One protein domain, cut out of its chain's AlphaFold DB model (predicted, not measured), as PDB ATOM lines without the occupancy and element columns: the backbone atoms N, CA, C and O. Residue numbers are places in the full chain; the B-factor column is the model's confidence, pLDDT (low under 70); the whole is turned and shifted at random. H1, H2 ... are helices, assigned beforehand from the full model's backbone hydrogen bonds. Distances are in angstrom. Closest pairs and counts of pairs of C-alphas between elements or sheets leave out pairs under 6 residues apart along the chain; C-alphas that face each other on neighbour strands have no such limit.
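What this domain is: This is residues 10 to 186 of the 487 residues of an uncharacterized protein of Bacillus megaterium (UniProt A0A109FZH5). Two lobes of helices are joined along one side by the long helix H4, giving an elongated body. In one lobe H1, H2 and H3 pack on H8, which packs on residues 66 to 77 of H4; in the other H5, H6 and H7 cluster, nearly aligned, with H7 packing on residues 78 to 85 of H4. The long link, residues 146 to 161, passes between the lobes. The printed part has 177 residues with eight named helices, H1 to H8 in order, and no named strand: its class is all helix. It is loose, with a radius of gyration of the C-alphas of 19.4 A and spans of 63 by 34 by 25 A.

How they stand to each other: H1, residues 10 to 18, touches residues 45 to 50 of H3, residues 41 to 57; the closest C-alphas are those of Ile 12 and Glu 46, 6.0 A. H2, residues 21 to 31, touches residues 41 to 45 of H3, about perpendicular at 88 degrees, with Ile 28 and Glu 41 closest, C-alphas 6.7 A apart. H8, residues 162 to 184, touches H3 about perpendicular at 77 degrees, the closest C-alphas being those of Ile 52 and Thr 174, 6.6 A. H4, residues 66 to 93, touches H8 with residues 66 to 77 alone, running opposite ways at a shallow tilt of 34 degrees, only just short of steep; the closest C-alphas are those of Pro 66 and Ala 178, 5.2 A. H7, residues 129 to 145, touches H4 at a shallow tilt of 20 degrees, opposite ways, with the C-alphas of Lys 81 and Ala 144 closest at 5.1 A. H5, residues 99 to 112, touches H7, with the C-alphas of Ile 104 and Pro 129 closest at 5.6 A. H5 and H6, residues 117 to 124, form a helical hairpin; their closest C-alphas, Ala 107 and Leu 120, are 6.7 A apart. Each O i to N i+4 pair is within hydrogen-bond range in H1, H2, H3, H5, H6 and H8; in H4 it is 22 of 24 and in H7 11 of 13.

Where its parts are: H1 begins at C-alpha 10, (216.482, 230.443, 67.012). H3 measures 23.5 A, H4 40.5 A, H7 25.3 A and H8 32.2 A from first to last C-alpha. H4 begins at C-alpha 66, (202.951, 240.737, 73.906), and H8 ends at C-alpha 184, (214.461, 242.617, 72.063).

The domain as a whole: The C-alphas farthest apart, of Asn 61 and Lys 114, are 65.1 A apart. The printed part has no cut. The link from H7 to H8 is long, with 16 residues. Mean pLDDT of the printed part is 85.9; residues 34 to 39 and 113 to 120 are among those under 70.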
ATOM      1  N   TYR A  10     215.638 229.309  66.637       86.75
ATOM      2  CA  TYR A  10     216.482 230.443  67.012       86.75
ATOM      3  C   TYR A  10     215.801 231.373  68.013       86.75
ATOM      4  O   TYR A  10     216.422 231.778  68.997       86.75
ATOM      5  N   LEU A  11     214.531 231.714  67.783       86.38
ATOM      6  CA  LEU A  11     213.778 232.575  68.694       86.38
ATOM      7  C   LEU A  11     213.649 231.935  70.083       86.38
ATOM      8  O   LEU A  11     213.874 232.613  71.085       86.38
ATOM      9  N   ILE A  12     213.334 230.639  70.139       89.44
ATOM     10  CA  ILE A  12     213.215 229.874  71.389       89.44
ATOM     11  C   ILE A  12     214.546 229.891  72.143       89.44
ATOM     12  O   ILE A  12     214.590 230.271  73.314       89.44
ATOM     13  N   LYS A  13     215.647 229.593  71.445       89.31
ATOM     14  CA  LYS A  13     216.996 229.640  72.011       89.31
ATOM     15  C   LYS A  13     217.353 231.034  72.537       89.31
ATOM     16  O   LYS A  13     217.812 231.161  73.664       89.31
ATOM     17  N   GLN A  14     217.085 232.097  71.774       88.81
ATOM     18  CA  GLN A  14     217.361 233.476  72.202       88.81
ATOM     19  C   GLN A  14     216.553 233.906  73.430       88.81
ATOM     20  O   GLN A  14     217.026 234.715  74.235       88.81
ATOM     21  N   ILE A  15     215.325 233.400  73.566       91.31
ATOM     22  CA  ILE A  15     214.500 233.608  74.755       91.31
ATOM     23  C   ILE A  15     215.090 232.825  75.933       91.31
ATOM     24  O   ILE A  15     215.282 233.410  76.995       91.31
ATOM     25  N   SER A  16     215.444 231.552  75.740       92.75
ATOM     26  CA  SER A  16     216.074 230.704  76.763       92.75
ATOM     27  C   SER A  16     217.386 231.301  77.291       92.75
ATOM     28  O   SER A  16     217.577 231.417  78.505       92.75
ATOM     29  N   ASP A  17     218.245 231.788  76.391       91.56
ATOM     30  CA  ASP A  17     219.517 232.449  76.711       91.56
ATOM     31  C   ASP A  17     219.314 233.781  77.461       91.56
ATOM     32  O   ASP A  17     220.202 234.244  78.175       91.56
ATOM     33  N   ALA A  18     218.153 234.427  77.302       91.81
ATOM     34  CA  ALA A  18     217.822 235.682  77.979       91.81
ATOM     35  C   ALA A  18     217.155 235.487  79.349       91.81
ATOM     36  O   ALA A  18     217.129 236.426  80.148       91.81
ATOM     37  N   ILE A  19     216.582 234.310  79.608       94.06
ATOM     38  CA  ILE A  19     216.001 233.961  80.903       94.06
ATOM     39  C   ILE A  19     217.131 233.583  81.865       94.06
ATOM     40  O   ILE A  19     218.032 232.822  81.522       94.06
ATOM     41  N   ASP A  20     217.053 234.118  83.084       92.88
ATOM     42  CA  ASP A  20     218.031 233.903  84.152       92.88
ATOM     43  C   ASP A  20     218.237 232.408  84.473       92.88
ATOM     44  O   ASP A  20     217.282 231.631  84.561       92.88
ATOM     45  N   ASP A  21     219.490 231.996  84.668       92.50
ATOM     46  CA  ASP A  21     219.830 230.586  84.894       92.50
ATOM     47  C   ASP A  21     219.242 230.031  86.200       92.50
ATOM     48  O   ASP A  21     218.914 228.849  86.263       92.50
ATOM     49  N   ASN A  22     219.015 230.866  87.222       91.81
ATOM     50  CA  ASN A  22     218.454 230.422  88.500       91.81
ATOM     51  C   ASN A  22     216.995 229.965  88.352       91.81
ATOM     52  O   ASN A  22     216.604 228.947  88.918       91.81
ATOM     53  N   ILE A  23     216.170 230.687  87.581       93.31
ATOM     54  CA  ILE A  23     214.780 230.250  87.364       93.31
ATOM     55  C   ILE A  23     214.721 229.009  86.467       93.31
ATOM     56  O   ILE A  23     213.860 228.160  86.691       93.31
ATOM     57  N   LYS A  24     215.645 228.865  85.505       93.50
ATOM     58  CA  LYS A  24     215.754 227.653  84.677       93.50
ATOM     59  C   LYS A  24     216.145 226.440  85.521       93.50
ATOM     60  O   LYS A  24     215.448 225.436  85.450       93.50
ATOM     61  N   ALA A  25     217.162 226.567  86.375       91.62
ATOM     62  CA  ALA A  25     217.584 225.509  87.294       91.62
ATOM     63  C   ALA A  25     216.438 225.066  88.215       91.62
ATOM     64  O   ALA A  25     216.088 223.894  88.239       91.62
ATOM     65  N   LYS A  26     215.744 226.015  88.862       92.06
ATOM     66  CA  LYS A  26     214.556 225.690  89.668       92.06
ATOM     67  C   LYS A  26     213.459 225.015  88.839       92.06
ATOM     68  O   LYS A  26     212.788 224.116  89.325       92.06
ATOM     69  N   CYS A  27     213.220 225.469  87.610       92.12
ATOM     70  CA  CYS A  27     212.217 224.858  86.736       92.12
ATOM     71  C   CYS A  27     212.546 223.381  86.486       92.12
ATOM     72  O   CYS A  27     211.662 222.537  86.600       92.12
ATOM     73  N   ILE A  28     213.820 223.078  86.222       90.75
ATOM     74  CA  ILE A  28     214.317 221.709  86.065       90.75
ATOM     75  C   ILE A  28     214.089 220.917  87.359       90.75
ATOM     76  O   ILE A  28     213.392 219.907  87.316       90.75
ATOM     77  N   ASP A  29     214.552 221.422  88.506       89.75
ATOM     78  CA  ASP A  29     214.441 220.734  89.803       89.75
ATOM     79  C   ASP A  29     212.998 220.326  90.151       89.75
ATOM     80  O   ASP A  29     212.762 219.264  90.725       89.75
ATOM     81  N   PHE A  30     212.017 221.166  89.811       89.25
ATOM     82  CA  PHE A  30     210.616 220.926  90.163       89.25
ATOM     83  C   PHE A  30     209.797 220.214  89.085       89.25
ATOM     84  O   PHE A  30     208.808 219.562  89.426       89.25
ATOM     85  N   LEU A  31     210.128 220.390  87.803       88.38
ATOM     86  CA  LEU A  31     209.259 219.977  86.696       88.38
ATOM     87  C   LEU A  31     209.898 218.942  85.758       88.38
ATOM     88  O   LEU A  31     209.144 218.230  85.094       88.38
ATOM     89  N   TYR A  32     211.225 218.790  85.726       82.00
ATOM     90  CA  TYR A  32     211.906 217.908  84.767       82.00
ATOM     91  C   TYR A  32     211.517 216.432  84.929       82.00
ATOM     92  O   TYR A  32     211.057 215.807  83.976       82.00
ATOM     93  N   ASP A  33     211.582 215.897  86.152       70.38
ATOM     94  CA  ASP A  33     211.268 214.484  86.429       70.38
ATOM     95  C   ASP A  33     209.801 214.125  86.138       70.38
ATOM     96  O   ASP A  33     209.473 212.979  85.829       70.38
ATOM     97  N   SER A  34     208.903 215.113  86.192       59.69
ATOM     98  CA  SER A  34     207.492 214.939  85.824       59.69
ATOM     99  C   SER A  34     207.247 214.899  84.307       59.69
ATOM    100  O   SER A  34     206.142 214.564  83.883       59.69
ATOM    101  N   HIS A  35     208.272 215.183  83.495       59.81
ATOM    102  CA  HIS A  35     208.226 215.243  82.033       59.81
ATOM    103  C   HIS A  35     209.308 214.336  81.403       59.81
ATOM    104  O   HIS A  35     210.155 214.786  80.636       59.81
ATOM    105  N   SER A  36     209.259 213.033  81.710       54.31
ATOM    106  CA  SER A  36     210.239 211.971  81.388       54.31
ATOM    107  C   SER A  36     210.537 211.680  79.898       54.31
ATOM    108  O   SER A  36     210.995 210.587  79.571       54.31
ATOM    109  N   PHE A  37     210.239 212.596  78.978       59.84
ATOM    110  CA  PHE A  37     210.406 212.408  77.532       59.84
ATOM    111  C   PHE A  37     211.628 213.132  76.947       59.84
ATOM    112  O   PHE A  37     211.967 212.892  75.789       59.84
ATOM    113  N   PHE A  38     212.306 213.989  77.716       60.00
ATOM    114  CA  PHE A  38     213.408 214.807  77.203       60.00
ATOM    115  C   PHE A  38     214.770 214.120  77.311       60.00
ATOM    116  O   PHE A  38     215.077 213.432  78.284       60.00
ATOM    117  N   SER A  39     215.599 214.328  76.284       63.69
ATOM    118  CA  SER A  39     216.944 213.742  76.190       63.69
ATOM    119  C   SER A  39     217.968 214.477  77.062       63.69
ATOM    120  O   SER A  39     218.990 213.897  77.425       63.69
ATOM    121  N   ASN A  40     217.716 215.751  77.386       79.44
ATOM    122  CA  ASN A  40     218.506 216.556  78.315       79.44
ATOM    123  C   ASN A  40     217.690 217.753  78.860       79.44
ATOM    124  O   ASN A  40     216.645 218.118  78.322       79.44
ATOM    125  N   GLU A  41     218.205 218.387  79.917       81.31
ATOM    126  CA  GLU A  41     217.587 219.534  80.607       81.31
ATOM    127  C   GLU A  41     217.418 220.781  79.729       81.31
ATOM    128  O   GLU A  41     216.495 221.573  79.926       81.31
ATOM    129  N   LYS A  42     218.315 220.979  78.759       80.75
ATOM    130  CA  LYS A  42     218.277 222.148  77.881       80.75
ATOM    131  C   LYS A  42     217.096 222.059  76.917       80.75
ATOM    132  O   LYS A  42     216.355 223.034  76.789       80.75
ATOM    133  N   ASP A  43     216.909 220.896  76.302       82.38
ATOM    134  CA  ASP A  43     215.790 220.626  75.400       82.38
ATOM    135  C   ASP A  43     214.456 220.795  76.146       82.38
ATOM    136  O   ASP A  43     213.542 221.429  75.629       82.38
ATOM    137  N   PHE A  44     214.382 220.360  77.413       88.69
ATOM    138  CA  PHE A  44     213.204 220.587  78.261       88.69
ATOM    139  C   PHE A  44     212.848 222.072  78.412       88.69
ATOM    140  O   PHE A  44     211.683 222.437  78.275       88.69
ATOM    141  N   ILE A  45     213.821 222.946  78.702       91.62
ATOM    142  CA  ILE A  45     213.545 224.383  78.862       91.62
ATOM    143  C   ILE A  45     213.099 225.012  77.539       91.62
ATOM    144  O   ILE A  45     212.168 225.821  77.536       91.62
ATOM    145  N   GLU A  46     213.755 224.667  76.430       90.25
ATOM    146  CA  GLU A  46     213.387 225.171  75.104       90.25
ATOM    147  C   GLU A  46     211.963 224.727  74.720       90.25
ATOM    148  O   GLU A  46     211.152 225.570  74.320       90.25
ATOM    149  N   ASP A  47     211.600 223.469  74.973       87.94
ATOM    150  CA  ASP A  47     210.245 222.957  74.735       87.94
ATOM    151  C   ASP A  47     209.210 223.546  75.702       87.94
ATOM    152  O   ASP A  47     208.084 223.859  75.310       87.94
ATOM    153  N   TYR A  48     209.579 223.798  76.959       91.06
ATOM    154  CA  TYR A  48     208.711 224.493  77.910       91.06
ATOM    155  C   TYR A  48     208.395 225.925  77.450       91.06
ATOM    156  O   TYR A  48     207.249 226.376  77.526       91.06
ATOM    157  N   ILE A  49     209.394 226.639  76.921       93.31
ATOM    158  CA  ILE A  49     209.214 227.968  76.321       93.31
ATOM    159  C   ILE A  49     208.318 227.879  75.081       93.31
ATOM    160  O   ILE A  49     207.413 228.705  74.938       93.31
ATOM    161  N   LEU A  50     208.542 226.890  74.209       90.69
ATOM    162  CA  LEU A  50     207.727 226.660  73.017       90.69
ATOM    163  C   LEU A  50     206.251 226.444  73.374       90.69
ATOM    164  O   LEU A  50     205.390 227.118  72.807       90.69
ATOM    165  N   ASN A  51     205.965 225.589  74.357       90.38
ATOM    166  CA  ASN A  51     204.602 225.330  74.819       90.38
ATOM    167  C   ASN A  51     203.926 226.613  75.323       90.38
ATOM    168  O   ASN A  51     202.804 226.924  74.935       90.38
ATOM    169  N   ILE A  52     204.625 227.438  76.114       93.06
ATOM    170  CA  ILE A  52     204.073 228.723  76.578       93.06
ATOM    171  C   ILE A  52     203.802 229.676  75.409       93.06
ATOM    172  O   ILE A  52     202.784 230.377  75.407       93.06
ATOM    173  N   LEU A  53     204.706 229.734  74.429       90.69
ATOM    174  CA  LEU A  53     204.526 230.547  73.230       90.69
ATOM    175  C   LEU A  53     203.278 230.106  72.449       90.69
ATOM    176  O   LEU A  53     202.455 230.952  72.103       90.69
ATOM    177  N   GLN A  54     203.094 228.804  72.235       88.88
ATOM    178  CA  GLN A  54     201.928 228.256  71.540       88.88
ATOM    179  C   GLN A  54     200.627 228.487  72.320       88.88
ATOM    180  O   GLN A  54     199.671 229.015  71.759       88.88
ATOM    181  N   ASP A  55     200.610 228.196  73.620       88.88
ATOM    182  CA  ASP A  55     199.395 228.266  74.441       88.88
ATOM    183  C   ASP A  55     198.949 229.698  74.753       88.88
ATOM    184  O   ASP A  55     197.763 229.962  74.966       88.88
ATOM    185  N   THR A  56     199.900 230.633  74.854       89.75
ATOM    186  CA  THR A  56     199.623 231.981  75.377       89.75
ATOM    187  C   THR A  56     199.773 233.083  74.340       89.75
ATOM    188  O   THR A  56     199.101 234.107  74.456       89.75
ATOM    189  N   PHE A  57     200.656 232.920  73.353       88.50
ATOM    190  CA  PHE A  57     200.947 233.960  72.360       88.50
ATOM    191  C   PHE A  57     200.256 233.712  71.019       88.50
ATOM    192  O   PHE A  57     200.319 234.585  70.152       88.50
ATOM    193  N   VAL A  58     199.549 232.590  70.864       86.00
ATOM    194  CA  VAL A  58     198.738 232.270  69.685       86.00
ATOM    195  C   VAL A  58     197.281 232.075  70.101       86.00
ATOM    196  O   VAL A  58     196.973 231.300  70.999       86.00
ATOM    197  N   LEU A  59     196.360 232.771  69.432       81.88
ATOM    198  CA  LEU A  59     194.919 232.555  69.561       81.88
ATOM    199  C   LEU A  59     194.302 232.500  68.168       81.88
ATOM    200  O   LEU A  59     194.504 233.419  67.379       81.88
ATOM    201  N   GLU A  60     193.564 231.429  67.860       77.94
ATOM    202  CA  GLU A  60     192.923 231.235  66.547       77.94
ATOM    203  C   GLU A  60     193.898 231.467  65.375       77.94
ATOM    204  O   GLU A  60     193.575 232.146  64.399       77.94
ATOM    205  N   ASN A  61     195.122 230.937  65.488       70.31
ATOM    206  CA  ASN A  61     196.184 231.090  64.487       70.31
ATOM    207  C   ASN A  61     196.662 232.542  64.272       70.31
ATOM    208  O   ASN A  61     197.265 232.860  63.247       70.31
ATOM    209  N   LYS A  62     196.430 233.436  65.240       74.25
ATOM    210  CA  LYS A  62     196.935 234.813  65.235       74.25
ATOM    211  C   LYS A  62     197.827 235.071  66.440       74.25
ATOM    212  O   LYS A  62     197.515 234.668  67.558       74.25
ATOM    213  N   LEU A  63     198.924 235.786  66.201       80.56
ATOM    214  CA  LEU A  63     199.831 236.223  67.257       80.56
ATOM    215  C   LEU A  63     199.170 237.317  68.098       80.56
ATOM    216  O   LEU A  63     198.717 238.335  67.571       80.56
ATOM    217  N   ILE A  64     199.145 237.114  69.410       82.56
ATOM    218  CA  ILE A  64     198.641 238.093  70.370       82.56
ATOM    219  C   ILE A  64     199.737 239.120  70.655       82.56
ATOM    220  O   ILE A  64     200.918 238.787  70.773       82.56
ATOM    221  N   ASN A  65     199.347 240.386  70.814       82.25
ATOM    222  CA  ASN A  65     200.278 241.442  71.183       82.25
ATOM    223  C   ASN A  65     200.928 241.134  72.550       82.25
ATOM    224  O   ASN A  65     200.223 241.073  73.564       82.25
ATOM    225  N   PRO A  66     202.267 241.040  72.647       86.62
ATOM    226  CA  PRO A  66     202.951 240.737  73.906       86.62
ATOM    227  C   PRO A  66     202.626 241.718  75.044       86.62
ATOM    228  O   PRO A  66     202.647 241.335  76.215       86.62
ATOM    229  N   LYS A  67     202.251 242.975  74.743       85.88
ATOM    230  CA  LYS A  67     201.804 243.947  75.764       85.88
ATOM    231  C   LYS A  67     200.512 243.518  76.459       85.88
ATOM    232  O   LYS A  67     200.345 243.779  77.655       85.88
ATOM    233  N   GLU A  68     199.609 242.882  75.718       87.69
ATOM    234  CA  GLU A  68     198.324 242.393  76.221       87.69
ATOM    235  C   GLU A  68     198.495 241.161  77.107       87.69
ATOM    236  O   GLU A  68     197.682 240.950  77.998       87.69
ATOM    237  N   ILE A  69     199.590 240.417  76.943       91.38
ATOM    238  CA  ILE A  69     199.947 239.255  77.771       91.38
ATOM    239  C   ILE A  69     200.715 239.689  79.022       91.38
ATOM    240  O   ILE A  69     200.402 239.270  80.143       91.38
ATOM    241  N   ARG A  70     201.695 240.582  78.848       93.56
ATOM    242  CA  ARG A  70     202.602 241.043  79.907       93.56
ATOM    243  C   ARG A  70     201.854 241.598  81.118       93.56
ATOM    244  O   ARG A  70     202.144 241.235  82.258       93.56
ATOM    245  N   ASN A  71     200.880 242.481  80.893       91.31
ATOM    246  CA  ASN A  71     200.175 243.169  81.977       91.31
ATOM    247  C   ASN A  71     199.303 242.216  82.827       91.31
ATOM    248  O   ASN A  71     199.408 242.264  84.060       91.31
ATOM    249  N   PRO A  72     198.460 241.339  82.244       93.25
ATOM    250  CA  PRO A  72     197.782 240.276  82.982       93.25
ATOM    251  C   PRO A  72     198.739 239.326  83.699       93.25
ATOM    252  O   PRO A  72     198.503 239.042  84.875       93.25
ATOM    253  N   ALA A  73     199.821 238.880  83.051       92.94
ATOM    254  CA  ALA A  73     200.805 237.991  83.670       92.94
ATOM    255  C   ALA A  73     201.441 238.644  84.909       92.94
ATOM    256  O   ALA A  73     201.441 238.058  85.991       92.94
ATOM    257  N   TYR A  74     201.846 239.915  84.807       93.75
ATOM    258  CA  TYR A  74     202.350 240.690  85.942       93.75
ATOM    259  C   TYR A  74     201.318 240.821  87.072       93.75
ATOM    260  O   TYR A  74     201.637 240.622  88.245       93.75
ATOM    261  N   LYS A  75     200.053 241.128  86.750       93.44
ATOM    262  CA  LYS A  75     198.981 241.224  87.757       93.44
ATOM    263  C   LYS A  75     198.739 239.884  88.458       93.44
ATOM    264  O   LYS A  75     198.613 239.865  89.683       93.44
ATOM    265  N   ARG A  76     198.706 238.773  87.709       93.25
ATOM    266  CA  ARG A  76     198.596 237.410  88.264       93.25
ATOM    267  C   ARG A  76     199.779 237.102  89.177       93.25
ATOM    268  O   ARG A  76     199.553 236.639  90.292       93.25
ATOM    269  N   ARG A  77     201.000 237.465  88.763       93.62
ATOM    270  CA  ARG A  77     202.222 237.347  89.569       93.62
ATOM    271  C   ARG A  77     202.062 238.020  90.931       93.62
ATOM    272  O   ARG A  77     202.184 237.367  91.962       93.62
ATOM    273  N   GLN A  78     201.696 239.301  90.950       93.94
ATOM    274  CA  GLN A  78     201.527 240.050  92.204       93.94
ATOM    275  C   GLN A  78     200.363 239.528  93.063       93.94
ATOM    276  O   GLN A  78     200.472 239.467  94.288       93.94
ATOM    277  N   SER A  79     199.259 239.120  92.432       93.81
ATOM    278  CA  SER A  79     198.101 238.554  93.130       93.81
ATOM    279  C   SER A  79     198.444 237.226  93.814       93.81
ATOM    280  O   SER A  79     198.174 237.063  95.002       93.81
ATOM    281  N   ASN A  80     199.123 236.309  93.116       94.00
ATOM    282  CA  ASN A  80     199.533 235.017  93.674       94.00
ATOM    283  C   ASN A  80     200.477 235.186  94.866       94.00
ATOM    284  O   ASN A  80     200.253 234.572  95.907       94.00
ATOM    285  N   LYS A  81     201.463 236.083  94.761       95.62
ATOM    286  CA  LYS A  81     202.380 236.396  95.868       95.62
ATOM    287  C   LYS A  81     201.635 236.891  97.106       95.62
ATOM    288  O   LYS A  81     201.873 236.421  98.220       95.62
ATOM    289  N   LYS A  82     200.678 237.804  96.909       94.69
ATOM    290  CA  LYS A  82     199.814 238.304  97.984       94.69
ATOM    291  C   LYS A  82     198.964 237.184  98.587       94.69
ATOM    292  O   LYS A  82     198.885 237.098  99.810       94.69
ATOM    293  N   ASN A  83     198.369 236.329  97.759       94.06
ATOM    294  CA  ASN A  83     197.529 235.221  98.212       94.06
ATOM    295  C   ASN A  83     198.338 234.202  99.021       94.06
ATOM    296  O   ASN A  83     197.906 233.814 100.100       94.06
ATOM    297  N   TRP A  84     199.536 233.822  98.569       95.38
ATOM    298  CA  TRP A  84     200.401 232.891  99.302       95.38
ATOM    299  C   TRP A  84     200.839 233.453 100.655       95.38
ATOM    300  O   TRP A  84     200.774 232.737 101.653       95.38
ATOM    301  N   LEU A  85     201.192 234.744 100.719       94.81
ATOM    302  CA  LEU A  85     201.473 235.421 101.987       94.81
ATOM    303  C   LEU A  85     200.239 235.454 102.902       94.81
ATOM    304  O   LEU A  85     200.360 235.245 104.108       94.81
ATOM    305  N   GLN A  86     199.055 235.749 102.361       94.25
ATOM    306  CA  GLN A  86     197.818 235.812 103.143       94.25
ATOM    307  C   GLN A  86     197.421 234.446 103.702       94.25
ATOM    308  O   GLN A  86     197.052 234.372 104.873       94.25
ATOM    309  N   THR A  87     197.539 233.385 102.904       92.75
ATOM    310  CA  THR A  87     197.318 232.006 103.352       92.75
ATOM    311  C   THR A  87     198.296 231.645 104.461       92.75
ATOM    312  O   THR A  87     197.852 231.276 105.541       92.75
ATOM    313  N   LEU A  88     199.597 231.901 104.274       92.50
ATOM    314  CA  LEU A  88     200.604 231.642 105.307       92.50
ATOM    315  C   LEU A  88     200.299 232.394 106.612       92.50
ATOM    316  O   LEU A  88     200.317 231.812 107.691       92.50
ATOM    317  N   LYS A  89     199.937 233.683 106.533       92.19
ATOM    318  CA  LYS A  89     199.526 234.469 107.711       92.19
ATOM    319  C   LYS A  89     198.276 233.915 108.389       92.19
ATOM    320  O   LYS A  89     198.154 234.022 109.607       92.19
ATOM    321  N   LYS A  90     197.323 233.396 107.614       92.88
ATOM    322  CA  LYS A  90     196.100 232.783 108.139       92.88
ATOM    323  C   LYS A  90     196.422 231.478 108.863       92.88
ATOM    324  O   LYS A  90     195.899 231.274 109.952       92.88
ATOM    325  N   ASP A  91     197.296 230.655 108.294       90.81
ATOM    326  CA  ASP A  91     197.697 229.373 108.875       90.81
ATOM    327  C   ASP A  91     198.503 229.571 110.162       90.81
ATOM    328  O   ASP A  91     198.195 228.927 111.160       90.81
ATOM    329  N   ILE A  92     199.411 230.555 110.198       90.00
ATOM    330  CA  ILE A  92     200.122 230.958 111.424       90.00
ATOM    331  C   ILE A  92     199.136 231.387 112.518       90.00
ATOM    332  O   ILE A  92     199.241 230.939 113.654       90.00
ATOM    333  N   LYS A  93     198.159 232.249 112.192       90.00
ATOM    334  CA  LYS A  93     197.157 232.729 113.164       90.00
ATOM    335  C   LYS A  93     196.234 231.625 113.675       90.00
ATOM    336  O   LYS A  93     195.726 231.738 114.782       90.00
ATOM    337  N   ALA A  94     195.962 230.628 112.842       89.06
ATOM    338  CA  ALA A  94     195.116 229.490 113.175       89.06
ATOM    339  C   ALA A  94     195.912 228.316 113.770       89.06
ATOM    340  O   ALA A  94     195.343 227.236 113.908       89.06
ATOM    341  N   GLU A  95     197.207 228.509 114.051       86.88
ATOM    342  CA  GLU A  95     198.135 227.489 114.553       86.88
ATOM    343  C   GLU A  95     198.133 226.191 113.722       86.88
ATOM    344  O   GLU A  95     198.343 225.089 114.225       86.88
ATOM    345  N   LYS A  96     197.894 226.314 112.411       87.88
ATOM    346  CA  LYS A  96     197.897 225.175 111.490       87.88
ATOM    347  C   LYS A  96     199.325 224.790 111.096       87.88
ATOM    348  O   LYS A  96     200.172 225.686 110.992       87.88
ATOM    349  N   PRO A  97     199.582 223.499 110.796       85.06
ATOM    350  CA  PRO A  97     200.853 223.059 110.229       85.06
ATOM    351  C   PRO A  97     201.231 223.907 109.014       85.06
ATOM    352  O   PRO A  97     200.417 224.108 108.111       85.06
ATOM    353  N   ASN A  98     202.440 224.461 109.035       89.06
ATOM    354  CA  ASN A  98     202.981 225.282 107.962       89.06
ATOM    355  C   ASN A  98     204.520 225.232 107.987       89.06
ATOM    356  O   ASN A  98     205.094 224.914 109.031       89.06
ATOM    357  N   PRO A  99     205.191 225.630 106.893       86.44
ATOM    358  CA  PRO A  99     206.639 225.459 106.750       86.44
ATOM    359  C   PRO A  99     207.469 226.198 107.805       86.44
ATOM    360  O   PRO A  99     208.516 225.724 108.228       86.44
ATOM    361  N   ILE A 100     206.993 227.351 108.293       86.50
ATOM    362  CA  ILE A 100     207.709 228.098 109.336       86.50
ATOM    363  C   ILE A 100     207.620 227.364 110.683       86.50
ATOM    364  O   ILE A 100     208.554 227.413 111.479       86.50
ATOM    365  N   PHE A 101     206.510 226.673 110.961       86.44
ATOM    366  CA  PHE A 101     206.411 225.832 112.157       86.44
ATOM    367  C   PHE A 101     207.271 224.573 112.053       86.44
ATOM    368  O   PHE A 101     207.836 224.170 113.067       86.44
ATOM    369  N   GLU A 102     207.434 224.010 110.856       84.62
ATOM    370  CA  GLU A 102     208.376 222.911 110.609       84.62
ATOM    371  C   GLU A 102     209.825 223.350 110.878       84.62
ATOM    372  O   GLU A 102     210.541 222.660 111.607       84.62
ATOM    373  N   ASP A 103     210.227 224.542 110.416       83.75
ATOM    374  CA  ASP A 103     211.535 225.137 110.744       83.75
ATOM    375  C   ASP A 103     211.725 225.307 112.261       83.75
ATOM    376  O   ASP A 103     212.789 225.005 112.808       83.75
ATOM    377  N   ILE A 104     210.690 225.775 112.969       83.56
ATOM    378  CA  ILE A 104     210.725 225.952 114.430       83.56
ATOM    379  C   ILE A 104     210.842 224.605 115.147       83.56
ATOM    380  O   ILE A 104     211.585 224.494 116.125       83.56
ATOM    381  N   GLU A 105     210.127 223.577 114.692       83.94
ATOM    382  CA  GLU A 105     210.213 222.230 115.258       83.94
ATOM    383  C   GLU A 105     211.598 221.617 115.019       83.94
ATOM    384  O   GLU A 105     212.192 221.043 115.936       83.94
ATOM    385  N   LEU A 106     212.152 221.792 113.818       82.19
ATOM    386  CA  LEU A 106     213.505 221.365 113.486       82.19
ATOM    387  C   LEU A 106     214.542 222.074 114.369       82.19
ATOM    388  O   LEU A 106     215.409 221.417 114.945       82.19
ATOM    389  N   ALA A 107     214.418 223.389 114.551       80.00
ATOM    390  CA  ALA A 107     215.295 224.170 115.420       80.00
ATOM    391  C   ALA A 107     215.225 223.718 116.890       80.00
ATOM    392  O   ALA A 107     216.259 223.611 117.554       80.00
ATOM    393  N   LYS A 108     214.029 223.383 117.394       81.06
ATOM    394  CA  LYS A 108     213.856 222.795 118.735       81.06
ATOM    395  C   LYS A 108     214.543 221.432 118.849       81.06
ATOM    396  O   LYS A 108     215.309 221.223 119.783       81.06
ATOM    397  N   LYS A 109     214.384 220.548 117.856       80.19
ATOM    398  CA  LYS A 109     215.072 219.239 117.820       80.19
ATOM    399  C   LYS A 109     216.598 219.368 117.797       80.19
ATOM    400  O   LYS A 109     217.290 218.526 118.366       80.19
ATOM    401  N   VAL A 110     217.136 220.393 117.133       74.62
ATOM    402  CA  VAL A 110     218.582 220.682 117.116       74.62
ATOM    403  C   VAL A 110     219.069 221.114 118.506       74.62
ATOM    404  O   VAL A 110     220.087 220.603 118.972       74.62
ATOM    405  N   MET A 111     218.309 221.967 119.201       69.25
ATOM    406  CA  MET A 111     218.598 222.376 120.586       69.25
ATOM    407  C   MET A 111     218.523 221.202 121.572       69.25
ATOM    408  O   MET A 111     219.411 221.040 122.408       69.25
ATOM    409  N   ASP A 112     217.510 220.341 121.441       71.62
ATOM    410  CA  ASP A 112     217.304 219.181 122.321       71.62
ATOM    411  C   ASP A 112     218.447 218.159 122.221       71.62
ATOM    412  O   ASP A 112     218.786 217.482 123.195       71.62
ATOM    413  N   LYS A 113     219.112 218.085 121.061       69.19
ATOM    414  CA  LYS A 113     220.316 217.264 120.852       69.19
ATOM    415  C   LYS A 113     221.593 217.868 121.462       69.19
ATOM    416  O   LYS A 113     222.674 217.337 121.217       69.19
ATOM    417  N   LYS A 114     221.487 218.936 122.268       58.44
ATOM    418  CA  LYS A 114     222.605 219.686 122.879       58.44
ATOM    419  C   LYS A 114     223.602 220.248 121.861       58.44
ATOM    420  O   LYS A 114     224.778 220.423 122.174       58.44
ATOM    421  N   VAL A 115     223.143 220.520 120.644       55.91
ATOM    422  CA  VAL A 115     223.958 221.198 119.640       55.91
ATOM    423  C   VAL A 115     223.899 222.696 119.952       55.91
ATOM    424  O   VAL A 115     222.817 223.270 120.030       55.91
ATOM    425  N   ASP A 116     225.067 223.287 120.199       63.09
ATOM    426  CA  ASP A 116     225.280 224.679 120.614       63.09
ATOM    427  C   ASP A 116     224.449 225.691 119.794       63.09
ATOM    428  O   ASP A 116     224.253 225.531 118.586       63.09
ATOM    429  N   THR A 117     224.023 226.773 120.448       62.94
ATOM    430  CA  THR A 117     223.521 228.043 119.888       62.94
ATOM    431  C   THR A 117     224.218 228.474 118.590       62.94
ATOM    432  O   THR A 117     223.589 229.055 117.704       62.94
ATOM    433  N   GLU A 118     225.502 228.151 118.438       64.81
ATOM    434  CA  GLU A 118     226.296 228.406 117.235       64.81
ATOM    435  C   GLU A 118     225.757 227.695 115.972       64.81
ATOM    436  O   GLU A 118     225.736 228.279 114.886       64.81
ATOM    437  N   HIS A 119     225.230 226.473 116.095       67.75
ATOM    438  CA  HIS A 119     224.606 225.751 114.978       67.75
ATOM    439  C   HIS A 119     223.223 226.301 114.626       67.75
ATOM    440  O   HIS A 119     222.873 226.357 113.447       67.75
ATOM    441  N   LEU A 120     222.456 226.755 115.624       66.75
ATOM    442  CA  LEU A 120     221.173 227.427 115.396       66.75
ATOM    443  C   LEU A 120     221.380 228.724 114.601       66.75
ATOM    444  O   LEU A 120     220.680 228.989 113.619       66.75
ATOM    445  N   LYS A 121     222.420 229.480 114.970       70.69
ATOM    446  CA  LYS A 121     222.839 230.703 114.285       70.69
ATOM    447  C   LYS A 121     223.332 230.422 112.868       70.69
ATOM    448  O   LYS A 121     223.026 231.189 111.961       70.69
ATOM    449  N   LYS A 122     224.033 229.305 112.653       72.75
ATOM    450  CA  LYS A 122     224.526 228.890 111.331       72.75
ATOM    451  C   LYS A 122     223.413 228.425 110.383       72.75
ATOM    452  O   LYS A 122     223.488 228.722 109.197       72.75
ATOM    453  N   LEU A 123     222.401 227.712 110.886       69.56
ATOM    454  CA  LEU A 123     221.314 227.147 110.068       69.56
ATOM    455  C   LEU A 123     220.165 228.133 109.822       69.56
ATOM    456  O   LEU A 123     219.644 228.205 108.714       69.56
ATOM    457  N   PHE A 124     219.776 228.899 110.844       68.44
ATOM    458  CA  PHE A 124     218.572 229.736 110.803       68.44
ATOM    459  C   PHE A 124     218.851 231.227 111.026       68.44
ATOM    460  O   PHE A 124     217.930 232.040 110.942       68.44
ATOM    461  N   GLY A 125     220.099 231.614 111.317       69.00
ATOM    462  CA  GLY A 125     220.466 233.012 111.570       69.00
ATOM    463  C   GLY A 125     219.940 233.569 112.896       69.00
ATOM    464  O   GLY A 125     219.900 234.785 113.066       69.00
ATOM    465  N   VAL A 126     219.517 232.701 113.824       72.56
ATOM    466  CA  VAL A 126     218.888 233.073 115.102       72.56
ATOM    467  C   VAL A 126     219.562 232.418 116.298       72.56
ATOM    468  O   VAL A 126     220.183 231.368 116.173       72.56
ATOM    469  N   GLU A 127     219.405 233.032 117.472       69.00
ATOM    470  CA  GLU A 127     219.879 232.493 118.756       69.00
ATOM    471  C   GLU A 127     218.758 231.780 119.530       69.00
ATOM    472  O   GLU A 127     219.035 230.972 120.413       69.00
ATOM    473  N   LYS A 128     217.489 232.037 119.178       73.62
ATOM    474  CA  LYS A 128     216.313 231.392 119.772       73.62
ATOM    475  C   LYS A 128     215.354 230.893 118.687       73.62
ATOM    476  O   LYS A 128     215.066 231.645 117.754       73.62
ATOM    477  N   PRO A 129     214.785 229.680 118.820       72.44
ATOM    478  CA  PRO A 129     213.792 229.157 117.877       72.44
ATOM    479  C   PRO A 129     212.561 230.062 117.696       72.44
ATOM    480  O   PRO A 129     211.969 230.102 116.624       72.44
ATOM    481  N   GLU A 130     212.186 230.824 118.724       75.56
ATOM    482  CA  GLU A 130     211.040 231.748 118.693       75.56
ATOM    483  C   GLU A 130     211.227 232.915 117.707       75.56
ATOM    484  O   GLU A 130     210.252 233.420 117.146       75.56
ATOM    485  N   ASP A 131     212.473 233.314 117.434       81.94
ATOM    486  CA  ASP A 131     212.781 234.422 116.526       81.94
ATOM    487  C   ASP A 131     212.642 234.031 115.042       81.94
ATOM    488  O   ASP A 131     212.477 234.907 114.181       81.94
ATOM    489  N   ILE A 132     212.628 232.723 114.737       82.62
ATOM    490  CA  ILE A 132     212.478 232.179 113.375       82.62
ATOM    491  C   ILE A 132     211.178 232.671 112.750       82.62
ATOM    492  O   ILE A 132     211.193 233.161 111.620       82.62
ATOM    493  N   LEU A 133     210.067 232.632 113.500       86.19
ATOM    494  CA  LEU A 133     208.760 233.076 113.010       86.19
ATOM    495  C   LEU A 133     208.830 234.505 112.470       86.19
ATOM    496  O   LEU A 133     208.333 234.799 111.384       86.19
ATOM    497  N   LYS A 134     209.468 235.400 113.227       86.12
ATOM    498  CA  LYS A 134     209.548 236.821 112.895       86.12
ATOM    499  C   LYS A 134     210.447 237.066 111.687       86.12
ATOM    500  O   LYS A 134     210.084 237.859 110.817       86.12
ATOM    501  N   ILE A 135     211.603 236.404 111.624       86.75
ATOM    502  CA  ILE A 135     212.570 236.573 110.532       86.75
ATOM    503  C   ILE A 135     212.029 235.980 109.234       86.75
ATOM    504  O   ILE A 135     211.973 236.688 108.228       86.75
ATOM    505  N   LYS A 136     211.540 234.739 109.266       88.31
ATOM    506  CA  LYS A 136     211.006 234.050 108.086       88.31
ATOM    507  C   LYS A 136     209.725 234.687 107.568       88.31
ATOM    508  O   LYS A 136     209.585 234.897 106.366       88.31
ATOM    509  N   LEU A 137     208.825 235.131 108.449       90.75
ATOM    510  CA  LEU A 137     207.658 235.892 108.004       90.75
ATOM    511  C   LEU A 137     208.066 237.219 107.343       90.75
ATOM    512  O   LEU A 137     207.491 237.590 106.321       90.75
ATOM    513  N   LYS A 138     209.071 237.924 107.882       90.81
ATOM    514  CA  LYS A 138     209.588 239.165 107.282       90.81
ATOM    515  C   LYS A 138     210.253 238.916 105.925       90.81
ATOM    516  O   LYS A 138     210.087 239.735 105.020       90.81
ATOM    517  N   GLU A 139     210.960 237.802 105.766       91.44
ATOM    518  CA  GLU A 139     211.537 237.354 104.494       91.44
ATOM    519  C   GLU A 139     210.433 237.159 103.442       91.44
ATOM    520  O   GLU A 139     210.454 237.805 102.390       91.44
ATOM    521  N   VAL A 140     209.389 236.393 103.776       92.62
ATOM    522  CA  VAL A 140     208.238 236.170 102.885       92.62
ATOM    523  C   VAL A 140     207.483 237.473 102.595       92.62
ATOM    524  O   VAL A 140     207.059 237.714 101.465       92.62
ATOM    525  N   GLU A 141     207.327 238.370 103.570       93.31
ATOM    526  CA  GLU A 141     206.727 239.687 103.329       93.31
ATOM    527  C   GLU A 141     207.550 240.549 102.369       93.31
ATOM    528  O   GLU A 141     206.980 241.258 101.534       93.31
ATOM    529  N   THR A 142     208.876 240.499 102.489       93.81
ATOM    530  CA  THR A 142     209.804 241.215 101.604       93.81
ATOM    531  C   THR A 142     209.695 240.683 100.183       93.81
ATOM    532  O   THR A 142     209.519 241.464  99.244       93.81
ATOM    533  N   TRP A 143     209.695 239.356 100.033       95.44
ATOM    534  CA  TRP A 143     209.458 238.693  98.756       95.44
ATOM    535  C   TRP A 143     208.117 239.116  98.143       95.44
ATOM    536  O   TRP A 143     208.082 239.551  96.991       95.44
ATOM    537  N   ALA A 144     207.024 239.064  98.910       93.25
ATOM    538  CA  ALA A 144     205.681 239.348  98.409       93.25
ATOM    539  C   ALA A 144     205.506 240.803  97.945       93.25
ATOM    540  O   ALA A 144     204.783 241.056  96.983       93.25
ATOM    541  N   LYS A 145     206.165 241.760  98.616       92.44
ATOM    542  CA  LYS A 145     206.117 243.196  98.284       92.44
ATOM    543  C   LYS A 145     207.050 243.580  97.132       92.44
ATOM    544  O   LYS A 145     206.843 244.619  96.505       92.44
ATOM    545  N   SER A 146     208.085 242.784  96.863       91.56
ATOM    546  CA  SER A 146     209.042 243.076  95.799       91.56
ATOM    547  C   SER A 146     208.397 242.936  94.420       91.56
ATOM    548  O   SER A 146     207.781 241.923  94.095       91.56
ATOM    549  N   LYS A 147     208.585 243.945  93.566       88.69
ATOM    550  CA  LYS A 147     208.151 243.894  92.162       88.69
ATOM    551  C   LYS A 147     209.099 243.084  91.274       88.69
ATOM    552  O   LYS A 147     208.707 242.719  90.173       88.69
ATOM    553  N   LYS A 148     210.328 242.837  91.745       87.31
ATOM    554  CA  LYS A 148     211.399 242.190  90.974       87.31
ATOM    555  C   LYS A 148     211.447 240.674  91.155       87.31
ATOM    556  O   LYS A 148     211.920 239.996  90.260       87.31
ATOM    557  N   THR A 149     210.969 240.150  92.286       91.25
ATOM    558  CA  THR A 149     211.005 238.703  92.547       91.25
ATOM    559  C   THR A 149     209.844 237.974  91.878       91.25
ATOM    560  O   THR A 149     208.713 238.486  91.824       91.25
ATOM    561  N   ASN A 150     210.132 236.764  91.414       94.19
ATOM    562  CA  ASN A 150     209.203 235.831  90.784       94.19
ATOM    563  C   ASN A 150     208.292 235.165  91.835       94.19
ATOM    564  O   ASN A 150     208.547 235.264  93.040       94.19
ATOM    565  N   ILE A 151     207.207 234.500  91.417       95.62
ATOM    566  CA  ILE A 151     206.425 233.654  92.343       95.62
ATOM    567  C   ILE A 151     207.289 232.474  92.814       95.62
ATOM    568  O   ILE A 151     207.279 232.119  93.986       95.62
ATOM    569  N   THR A 152     208.081 231.920  91.905       95.44
ATOM    570  CA  THR A 152     209.026 230.807  92.114       95.44
ATOM    571  C   THR A 152     210.235 231.164  92.995       95.44
ATOM    572  O   THR A 152     211.020 230.301  93.378       95.44
ATOM    573  N   ASP A 153     210.366 232.427  93.410       94.56
ATOM    574  CA  ASP A 153     211.305 232.845  94.462       94.56
ATOM    575  C   ASP A 153     210.703 232.746  95.871       94.56
ATOM    576  O   ASP A 153     211.247 233.306  96.823       94.56
ATOM    577  N   PHE A 154     209.544 232.097  96.016       94.88
ATOM    578  CA  PHE A 154     208.935 231.876  97.319       94.88
ATOM    579  C   PHE A 154     209.876 231.036  98.203       94.88
ATOM    580  O   PHE A 154     210.249 229.943  97.785       94.88
ATOM    581  N   PRO A 155     210.217 231.491  99.427       91.25
ATOM    582  CA  PRO A 155     211.184 230.791 100.282       91.25
ATOM    583  C   PRO A 155     210.828 229.341 100.638       91.25
ATOM    584  O   PRO A 155     211.709 228.580 101.006       91.25
ATOM    585  N   TYR A 156     209.550 228.967 100.535       92.06
ATOM    586  CA  TYR A 156     209.050 227.623 100.839       92.06
ATOM    587  C   TYR A 156     208.329 227.021  99.628       92.06
ATOM    588  O   TYR A 156     207.199 226.544  99.743       92.06
ATOM    589  N   LEU A 157     208.916 227.142  98.433       93.38
ATOM    590  CA  LEU A 157     208.297 226.650  97.197       93.38
ATOM    591  C   LEU A 157     208.003 225.145  97.264       93.38
ATOM    592  O   LEU A 157     206.894 224.754  96.909       93.38
ATOM    593  N   ASP A 158     208.919 224.355  97.833       90.25
ATOM    594  CA  ASP A 158     208.775 222.906  98.060       90.25
ATOM    595  C   ASP A 158     207.540 222.530  98.882       90.25
ATOM    596  O   ASP A 158     207.017 221.425  98.780       90.25
ATOM    597  N   SER A 159     207.029 223.461  99.690       90.06
ATOM    598  CA  SER A 159     205.852 223.217 100.519       90.06
ATOM    599  C   SER A 159     204.529 223.349  99.753       90.06
ATOM    600  O   SER A 159     203.454 223.310 100.365       90.06
ATOM    601  N   LYS A 160     204.564 223.677  98.458       92.81
ATOM    602  CA  LYS A 160     203.371 223.881  97.631       92.81
ATOM    603  C   LYS A 160     202.990 222.602  96.902       92.81
ATOM    604  O   LYS A 160     203.806 221.729  96.658       92.81
ATOM    605  N   MET A 161     201.714 222.501  96.535       91.75
ATOM    606  CA  MET A 161     201.252 221.387  95.704       91.75
ATOM    607  C   MET A 161     201.819 221.530  94.285       91.75
ATOM    608  O   MET A 161     201.866 222.649  93.774       91.75
ATOM    609  N   ASN A 162     202.153 220.418  93.620       90.69
ATOM    610  CA  ASN A 162     202.790 220.416  92.291       90.69
ATOM    611  C   ASN A 162     202.071 221.317  91.271       90.69
ATOM    612  O   ASN A 162     202.705 222.159  90.646       90.69
ATOM    613  N   TYR A 163     200.735 221.260  91.192       91.44
ATOM    614  CA  TYR A 163     199.967 222.121  90.276       91.44
ATOM    615  C   TYR A 163     200.121 223.628  90.575       91.44
ATOM    616  O   TYR A 163     199.963 224.473  89.693       91.44
ATOM    617  N   GLN A 164     200.380 224.005  91.835       93.25
ATOM    618  CA  GLN A 164     200.625 225.397  92.226       93.25
ATOM    619  C   GLN A 164     202.023 225.844  91.808       93.25
ATOM    620  O   GLN A 164     202.181 227.000  91.415       93.25
ATOM    621  N   ILE A 165     203.001 224.940  91.906       94.31
ATOM    622  CA  ILE A 165     204.383 225.147  91.470       94.31
ATOM    623  C   ILE A 165     204.416 225.307  89.947       94.31
ATOM    624  O   ILE A 165     204.881 226.329  89.453       94.31
ATOM    625  N   GLU A 166     203.803 224.385  89.208       92.50
ATOM    626  CA  GLU A 166     203.705 224.428  87.746       92.50
ATOM    627  C   GLU A 166     203.030 225.719  87.255       92.50
ATOM    628  O   GLU A 166     203.566 226.446  86.419       92.50
ATOM    629  N   LYS A 167     201.891 226.095  87.854       94.00
ATOM    630  CA  LYS A 167     201.196 227.349  87.520       94.00
ATOM    631  C   LYS A 167     202.023 228.595  87.857       94.00
ATOM    632  O   LYS A 167     201.866 229.631  87.198       94.00
ATOM    633  N   ALA A 168     202.854 228.530  88.899       95.75
ATOM    634  CA  ALA A 168     203.771 229.605  89.254       95.75
ATOM    635  C   ALA A 168     204.869 229.759  88.198       95.75
ATOM    636  O   ALA A 168     205.035 230.874  87.699       95.75
ATOM    637  N   PHE A 169     205.524 228.663  87.798       95.88
ATOM    638  CA  PHE A 169     206.496 228.657  86.702       95.88
ATOM    639  C   PHE A 169     205.882 229.169  85.406       95.88
ATOM    640  O   PHE A 169     206.404 230.127  84.846       95.88
ATOM    641  N   HIS A 170     204.721 228.649  85.001       95.19
ATOM    642  CA  HIS A 170     204.046 229.096  83.786       95.19
ATOM    643  C   HIS A 170     203.793 230.609  83.820       95.19
ATOM    644  O   HIS A 170     204.198 231.333  82.920       95.19
ATOM    645  N   THR A 171     203.217 231.131  84.913       95.75
ATOM    646  CA  THR A 171     202.970 232.580  85.060       95.75
ATOM    647  C   THR A 171     204.264 233.395  85.019       95.75
ATOM    648  O   THR A 171     204.289 234.491  84.449       95.75
ATOM    649  N   ASP A 172     205.327 232.897  85.654       96.44
ATOM    650  CA  ASP A 172     206.601 233.594  85.704       96.44
ATOM    651  C   ASP A 172     207.287 233.620  84.335       96.44
ATOM    652  O   ASP A 172     207.677 234.707  83.902       96.44
ATOM    653  N   PHE A 173     207.359 232.484  83.639       96.81
ATOM    654  CA  PHE A 173     207.895 232.373  82.284       96.81
ATOM    655  C   PHE A 173     207.069 233.188  81.285       96.81
ATOM    656  O   PHE A 173     207.657 233.970  80.547       96.81
ATOM    657  N   THR A 174     205.730 233.132  81.306       96.50
ATOM    658  CA  THR A 174     204.879 233.972  80.436       96.50
ATOM    659  C   THR A 174     205.240 235.455  80.549       96.50
ATOM    660  O   THR A 174     205.345 236.154  79.541       96.50
ATOM    661  N   PHE A 175     205.431 235.958  81.775       95.44
ATOM    662  CA  PHE A 175     205.816 237.352  81.990       95.44
ATOM    663  C   PHE A 175     207.220 237.650  81.445       95.44
ATOM    664  O   PHE A 175     207.392 238.655  80.758       95.44
ATOM    665  N   LEU A 176     208.201 236.789  81.735       95.31
ATOM    666  CA  LEU A 176     209.587 236.964  81.286       95.31
ATOM    667  C   LEU A 176     209.698 236.917  79.759       95.31
ATOM    668  O   LEU A 176     210.304 237.803  79.165       95.31
ATOM    669  N   ILE A 177     209.049 235.942  79.124       94.75
ATOM    670  CA  ILE A 177     208.981 235.803  77.667       94.75
ATOM    671  C   ILE A 177     208.369 237.069  77.052       94.75
ATOM    672  O   ILE A 177     208.947 237.646  76.133       94.75
ATOM    673  N   ALA A 178     207.247 237.563  77.590       93.12
ATOM    674  CA  ALA A 178     206.614 238.783  77.088       93.12
ATOM    675  C   ALA A 178     207.524 240.021  77.215       93.12
ATOM    676  O   ALA A 178     207.577 240.824  76.285       93.12
ATOM    677  N   GLU A 179     208.255 240.171  78.326       92.00
ATOM    678  CA  GLU A 179     209.252 241.243  78.490       92.00
ATOM    679  C   GLU A 179     210.366 241.140  77.450       92.00
ATOM    680  O   GLU A 179     210.640 242.115  76.751       92.00
ATOM    681  N   ILE A 180     210.951 239.951  77.284       91.31
ATOM    682  CA  ILE A 180     212.028 239.710  76.317       91.31
ATOM    683  C   ILE A 180     211.561 240.061  74.900       91.31
ATOM    684  O   ILE A 180     212.275 240.746  74.166       91.31
ATOM    685  N   ILE A 181     210.348 239.653  74.516       87.00
ATOM    686  CA  ILE A 181     209.786 239.963  73.197       87.00
ATOM    687  C   ILE A 181     209.598 241.475  73.009       87.00
ATOM    688  O   ILE A 181     209.904 242.023  71.945       87.00
ATOM    689  N   LEU A 182     209.105 242.175  74.031       84.94
ATOM    690  CA  LEU A 182     208.898 243.622  73.974       84.94
ATOM    691  C   LEU A 182     210.211 244.396  73.867       84.94
ATOM    692  O   LEU A 182     210.287 245.349  73.092       84.94
ATOM    693  N   GLU A 183     211.227 243.987  74.621       83.25
ATOM    694  CA  GLU A 183     212.518 244.667  74.685       83.25
ATOM    695  C   GLU A 183     213.406 244.341  73.480       83.25
ATOM    696  O   GLU A 183     213.945 245.249  72.840       83.25
ATOM    697  N   LYS A 184     213.550 243.056  73.130       79.38
ATOM    698  CA  LYS A 184     214.461 242.617  72.063       79.38
ATOM    699  C   LYS A 184     213.839 242.677  70.671       79.38
ATOM    700  O   LYS A 184     214.569 242.941  69.712       79.38
ATOM    701  N   TYR A 185     212.525 242.499  70.541       75.44
ATOM    702  CA  TYR A 185     211.839 242.353  69.246       75.44
ATOM    703  C   TYR A 185     210.733 243.397  69.019       75.44
ATOM    704  O   TYR A 185     209.887 243.233  68.144       75.44
ATOM    705  N   ASN A 186     210.722 244.489  69.798       68.94
ATOM    706  CA  ASN A 186     209.734 245.574  69.708       68.94
ATOM    707  C   ASN A 186     208.269 245.094  69.799       68.94
ATOM    708  O   ASN A 186     207.355 245.781  69.340       68.94
TER     709      ASN A 186